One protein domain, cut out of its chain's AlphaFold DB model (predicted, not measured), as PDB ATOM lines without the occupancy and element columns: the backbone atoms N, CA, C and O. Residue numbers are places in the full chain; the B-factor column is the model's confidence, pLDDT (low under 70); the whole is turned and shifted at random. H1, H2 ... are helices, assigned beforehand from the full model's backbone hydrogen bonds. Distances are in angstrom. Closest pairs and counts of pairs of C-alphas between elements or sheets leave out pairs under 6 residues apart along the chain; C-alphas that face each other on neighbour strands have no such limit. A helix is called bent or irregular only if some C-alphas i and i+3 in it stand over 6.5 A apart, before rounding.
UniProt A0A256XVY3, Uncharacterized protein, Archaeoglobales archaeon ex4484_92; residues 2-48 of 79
ATOM      1  N   ASN A   2     121.423 166.183 149.666       73.94
ATOM      2  CA  ASN A   2     122.085 164.948 149.220       73.94
ATOM      3  C   ASN A   2     123.373 165.255 148.440       73.94
ATOM      4  O   ASN A   2     123.471 165.007 147.242       73.94
ATOM      5  N   ILE A   3     124.368 165.796 149.146       78.62
ATOM      6  CA  ILE A   3     125.703 166.142 148.631       78.62
ATOM      7  C   ILE A   3     126.455 164.887 148.138       78.62
ATOM      8  O   ILE A   3     127.327 164.977 147.279       78.62
ATOM      9  N   PHE A   4     126.067 163.701 148.616       83.81
ATOM     10  CA  PHE A   4     126.641 162.416 148.212       83.81
ATOM     11  C   PHE A   4     126.495 162.104 146.720       83.81
ATOM     12  O   PHE A   4     127.408 161.526 146.139       83.81
ATOM     13  N   ILE A   5     125.380 162.491 146.095       85.62
ATOM     14  CA  ILE A   5     125.084 162.163 144.692       85.62
ATOM     15  C   ILE A   5     126.104 162.811 143.731       85.62
ATOM     16  O   ILE A   5     126.744 162.077 142.976       85.62
ATOM     17  N   PRO A   6     126.331 164.143 143.758       81.94
ATOM     18  CA  PRO A   6     127.327 164.776 142.892       81.94
ATOM     19  C   PRO A   6     128.767 164.350 143.210       81.94
ATOM     20  O   PRO A   6     129.589 164.258 142.300       81.94
ATOM     21  N   LEU A   7     129.074 164.035 144.473       82.50
ATOM     22  CA  LEU A   7     130.392 163.535 144.881       82.50
ATOM     23  C   LEU A   7     130.696 162.161 144.277       82.50
ATOM     24  O   LEU A   7     131.753 161.969 143.677       82.50
ATOM     25  N   LEU A   8     129.752 161.223 144.381       90.31
ATOM     26  CA  LEU A   8     129.870 159.897 143.771       90.31
ATOM     27  C   LEU A   8     129.985 159.984 142.251       90.31
ATOM     28  O   LEU A   8     130.836 159.314 141.668       90.31
ATOM     29  N   ALA A   9     129.181 160.840 141.619       88.31
ATOM     30  CA  ALA A   9     129.256 161.071 140.182       88.31
ATOM     31  C   ALA A   9     130.645 161.586 139.769       88.31
ATOM     32  O   ALA A   9     131.273 160.999 138.891       88.31
ATOM     33  N   GLY A  10     131.175 162.608 140.450       84.19
ATOM     34  CA  GLY A  10     132.499 163.164 140.153       84.19
ATOM     35  C   GLY A  10     133.632 162.144 140.299       84.19
ATOM     36  O   GLY A  10     134.504 162.060 139.432       84.19
ATOM     37  N   VAL A  11     133.591 161.319 141.351       87.12
ATOM     38  CA  VAL A  11     134.586 160.258 141.581       87.12
ATOM     39  C   VAL A  11     134.507 159.174 140.505       87.12
ATOM     40  O   VAL A  11     135.538 158.794 139.948       87.12
ATOM     41  N   LEU A  12     133.303 158.702 140.169       89.69
ATOM     42  CA  LEU A  12     133.102 157.681 139.134       89.69
ATOM     43  C   LEU A  12     133.558 158.178 137.759       89.69
ATOM     44  O   LEU A  12     134.300 157.486 137.061       89.69
ATOM     45  N   THR A  13     133.171 159.399 137.389       85.19
ATOM     46  CA  THR A  13     133.576 160.020 136.125       85.19
ATOM     47  C   THR A  13     135.094 160.214 136.065       85.19
ATOM     48  O   THR A  13     135.716 159.863 135.060       85.19
ATOM     49  N   GLY A  14     135.715 160.684 137.151       82.69
ATOM     50  CA  GLY A  14     137.170 160.823 137.245       82.69
ATOM     51  C   GLY A  14     137.910 159.486 137.133       82.69
ATOM     52  O   GLY A  14     138.934 159.404 136.455       82.69
ATOM     53  N   TYR A  15     137.370 158.419 137.727       84.69
ATOM     54  CA  TYR A  15     137.956 157.081 137.655       84.69
ATOM     55  C   TYR A  15     137.894 156.491 136.238       84.69
ATOM     56  O   TYR A  15     138.890 155.954 135.753       84.69
ATOM     57  N   LEU A  16     136.763 156.649 135.540       84.56
ATOM     58  CA  LEU A  16     136.585 156.171 134.163       84.56
ATOM     59  C   LEU A  16     137.493 156.896 133.155       84.56
ATOM     60  O   LEU A  16     137.953 156.293 132.182       84.56
ATOM     61  N   LEU A  17     137.768 158.181 133.385       82.94
ATOM     62  CA  LEU A  17     138.567 159.022 132.488       82.94
ATOM     63  C   LEU A  17     140.067 159.038 132.828       82.94
ATOM     64  O   LEU A  17     140.862 159.473 131.991       82.94
ATOM     65  N   LYS A  18     140.460 158.504 133.995       73.81
ATOM     66  CA  LYS A  18     141.823 158.535 134.564       73.81
ATOM     67  C   LYS A  18     142.938 158.191 133.569       73.81
ATOM     68  O   LYS A  18     143.988 158.823 133.594       73.81
ATOM     69  N   ASN A  19     142.714 157.202 132.702       73.50
ATOM     70  CA  ASN A  19     143.731 156.701 131.769       73.50
ATOM     71  C   ASN A  19     143.510 157.120 130.310       73.50
ATOM     72  O   ASN A  19     144.350 156.813 129.468       73.50
ATOM     73  N   LYS A  20     142.389 157.776 129.985       70.81
ATOM     74  CA  LYS A  20     142.034 158.089 128.589       70.81
ATOM     75  C   LYS A  20     142.349 159.523 128.193       70.81
ATOM     76  O   LYS A  20     142.580 159.777 127.015       70.81
ATOM     77  N   VAL A  21     142.371 160.454 129.146       70.81
ATOM     78  CA  VAL A  21     142.564 161.875 128.846       70.81
ATOM     79  C   VAL A  21     143.413 162.529 129.936       70.81
ATOM     80  O   VAL A  21     143.002 162.609 131.090       70.81
ATOM     81  N   LYS A  22     144.596 163.043 129.571       69.50
ATOM     82  CA  LYS A  22     145.349 163.986 130.416       69.50
ATOM     83  C   LYS A  22     144.668 165.352 130.331       69.50
ATOM     84  O   LYS A  22     145.067 166.207 129.547       69.50
ATOM     85  N   ILE A  23     143.598 165.532 131.097       71.69
ATOM     86  CA  ILE A  23     142.933 166.830 131.234       71.69
ATOM     87  C   ILE A  23     143.737 167.646 132.244       71.69
ATOM     88  O   ILE A  23     143.920 167.205 133.380       71.69
ATOM     89  N   SER A  24     144.227 168.824 131.848       79.19
ATOM     90  CA  SER A  24     144.791 169.761 132.818       79.19
ATOM     91  C   SER A  24     143.664 170.303 133.690       79.19
ATOM     92  O   SER A  24     142.664 170.826 133.194       79.19
ATOM     93  N   MET A  25     143.809 170.151 135.005       81.06
ATOM     94  CA  MET A  25     142.796 170.602 135.961       81.06
ATOM     95  C   MET A  25     142.765 172.125 136.103       81.06
ATOM     96  O   MET A  25     141.788 172.656 136.616       81.06
ATOM     97  N   ASP A  26     143.764 172.832 135.572       86.25
ATOM     98  CA  ASP A  26     143.890 174.287 135.676       86.25
ATOM     99  C   ASP A  26     142.678 175.024 135.094       86.25
ATOM    100  O   ASP A  26     142.113 175.901 135.744       86.25
ATOM    101  N   LYS A  27     142.226 174.643 133.887       87.00
ATOM    102  CA  LYS A  27     141.098 175.322 133.224       87.00
ATOM    103  C   LYS A  27     139.754 175.018 133.900       87.00
ATOM    104  O   LYS A  27     139.051 175.974 134.225       87.00
ATOM    105  N   PRO A  28     139.372 173.747 134.156       86.50
ATOM    106  CA  PRO A  28     138.122 173.440 134.856       86.50
ATOM    107  C   PRO A  28     138.064 174.047 136.261       86.50
ATOM    108  O   PRO A  28     137.022 174.556 136.668       86.50
ATOM    109  N   MET A  29     139.186 174.039 136.984       86.62
ATOM    110  CA  MET A  29     139.287 174.614 138.323       86.62
ATOM    111  C   MET A  29     139.132 176.132 138.301       86.62
ATOM    112  O   MET A  29     138.360 176.664 139.092       86.62
ATOM    113  N   ALA A  30     139.790 176.831 137.371       90.81
ATOM    114  CA  ALA A  30     139.621 178.273 137.216       90.81
ATOM    115  C   ALA A  30     138.159 178.646 136.925       90.81
ATOM    116  O   ALA A  30     137.627 179.559 137.550       90.81
ATOM    117  N   VAL A  31     137.487 177.903 136.037       93.31
ATOM    118  CA  VAL A  31     136.060 178.105 135.731       93.31
ATOM    119  C   VAL A  31     135.187 177.859 136.963       93.31
ATOM    120  O   VAL A  31     134.304 178.665 137.255       93.31
ATOM    121  N   ALA A  32     135.445 176.787 137.715       89.25
ATOM    122  CA  ALA A  32     134.705 176.480 138.937       89.25
ATOM    123  C   ALA A  32     134.888 177.563 140.012       89.25
ATOM    124  O   ALA A  32     133.911 177.962 140.642       89.25
ATOM    125  N   LEU A  33     136.110 178.076 140.190       90.69
ATOM    126  CA  LEU A  33     136.398 179.174 141.112       90.69
ATOM    127  C   LEU A  33     135.675 180.459 140.702       90.69
ATOM    128  O   LEU A  33     135.076 181.116 141.548       90.69
ATOM    129  N   LEU A  34     135.675 180.786 139.408       93.38
ATOM    130  CA  LEU A  34     134.957 181.946 138.873       93.38
ATOM    131  C   LEU A  34     133.452 181.848 139.152       93.38
ATOM    132  O   LEU A  34     132.853 182.801 139.646       93.38
ATOM    133  N   LEU A  35     132.861 180.677 138.896       89.19
ATOM    134  CA  LEU A  35     131.450 180.412 139.174       89.19
ATOM    135  C   LEU A  35     131.139 180.458 140.674       89.19
ATOM    136  O   LEU A  35     130.125 181.030 141.057       89.19
ATOM    137  N   LEU A  36     132.006 179.907 141.526       86.56
ATOM    138  CA  LEU A  36     131.845 179.952 142.981       86.56
ATOM    139  C   LEU A  36     131.868 181.383 143.514       86.56
ATOM    140  O   LEU A  36     130.974 181.757 144.267       86.56
ATOM    141  N   ILE A  37     132.849 182.189 143.104       88.25
ATOM    142  CA  ILE A  37     132.945 183.600 143.504       88.25
ATOM    143  C   ILE A  37     131.703 184.362 143.032       88.25
ATOM    144  O   ILE A  37     131.117 185.130 143.794       88.25
ATOM    145  N   PHE A  38     131.262 184.116 141.797       87.06
ATOM    146  CA  PHE A  38     130.068 184.745 141.241       87.06
ATOM    147  C   PHE A  38     128.793 184.361 142.003       87.06
ATOM    148  O   PHE A  38     128.021 185.240 142.387       87.06
ATOM    149  N   PHE A  39     128.581 183.071 142.277       83.75
ATOM    150  CA  PHE A  39     127.426 182.604 143.045       83.75
ATOM    151  C   PHE A  39     127.448 183.104 144.483       83.75
ATOM    152  O   PHE A  39     126.413 183.543 144.972       83.75
ATOM    153  N   MET A  40     128.617 183.129 145.122       82.75
ATOM    154  CA  MET A  40     128.781 183.713 146.451       82.75
ATOM    155  C   MET A  40     128.402 185.203 146.453       82.75
ATOM    156  O   MET A  40     127.707 185.656 147.358       82.75
ATOM    157  N   GLY A  41     128.784 185.955 145.413       77.75
ATOM    158  CA  GLY A  41     128.378 187.351 145.232       77.75
ATOM    159  C   GLY A  41     126.871 187.534 145.002       77.75
ATOM    160  O   GLY A  41     126.265 188.430 145.585       77.75
ATOM    161  N   ILE A  42     126.240 186.670 144.198       77.88
ATOM    162  CA  ILE A  42     124.783 186.699 143.961       77.88
ATOM    163  C   ILE A  42     124.007 186.359 145.231       77.88
ATOM    164  O   ILE A  42     123.020 187.021 145.551       77.88
ATOM    165  N   GLU A  43     124.421 185.317 145.944       73.69
ATOM    166  CA  GLU A  43     123.786 184.897 147.189       73.69
ATOM    167  C   GLU A  43     123.926 185.990 148.255       73.69
ATOM    168  O   GLU A  43     122.953 186.308 148.938       73.69
ATOM    169  N   ALA A  44     125.076 186.671 148.290       68.44
ATOM    170  CA  ALA A  44     125.284 187.829 149.147       68.44
ATOM    171  C   ALA A  44     124.404 189.043 148.804       68.44
ATOM    172  O   ALA A  44     124.069 189.813 149.699       68.44
ATOM    173  N   GLY A  45     124.004 189.206 147.539       63.16
ATOM    174  CA  GLY A  45     123.074 190.255 147.109       63.16
ATOM    175  C   GLY A  45     121.588 189.897 147.249       63.16
ATOM    176  O   GLY A  45     120.752 190.795 147.306       63.16
ATOM    177  N   ARG A  46     121.234 188.603 147.291       62.16
ATOM    178  CA  ARG A  46     119.838 188.124 147.411       62.16
ATOM    179  C   ARG A  46     119.383 187.903 148.849       62.16
ATOM    180  O   ARG A  46     118.181 187.884 149.098       62.16
ATOM    181  N   VAL A  47     120.314 187.687 149.770       61.81
ATOM    182  CA  VAL A  47     120.025 187.531 151.195       61.81
ATOM    183  C   VAL A  47     120.242 188.888 151.854       61.81
ATOM    184  O   VAL A  47     121.283 189.500 151.647       61.81
ATOM    185  N   GLU A  48     119.289 189.368 152.659       62.16
ATOM    186  CA  GLU A  48     119.525 190.485 153.581       62.16
ATOM    187  C   GLU A  48     120.614 190.057 154.574       62.16
ATOM    188  O   GLU A  48     120.343 189.509 155.647       62.16
TER     189      GLU A  48
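AT A GLANCE: This is residues 2 to 48 of the 79 residues of an uncharacterized protein of Archaeoglobales archaeon ex4484_92 (UniProt A0A256XVY3). Two helices, H1 and the longer H2, are joined at one end by a bent link and fold back past each other without meeting, as a flat, open U with an empty gap between its arms. The printed part has 47 residues, with two named helices in the order H1, H2 and no named strand; the class is all helix. It is only just extended, close to loose, with a radius of gyration of the C-alphas of 14.7 A and spans of 46 by 26 by 6 A.

IN THESE COORDINATES: Find C-alpha 4 at (126.641, 162.416, 148.212), where H1, residues 4 to 17, begins; it runs 20.0 A to C-alpha 17. Look next at C-alpha 26 at (143.890, 174.287, 135.676); from there H2, residues 26 to 46, runs 30.1 A to C-alpha 46 at (119.838, 188.124, 147.411).

HOW THE PARTS SIT: H1 and H2 are apart, with no C-alpha of the one within 8 A of the other. In H1 and H2 every O i to N i+4 pair is within hydrogen-bond range.

THE WHOLE: The C-alphas of Asn 19 and Glu 48, the two farthest apart, are 46.9 A apart. The printed part has no cut, and the link from H1 to H2, 8 residues, is short. Look for pLDDT under 70 at residue 22 and residues 44 to 48.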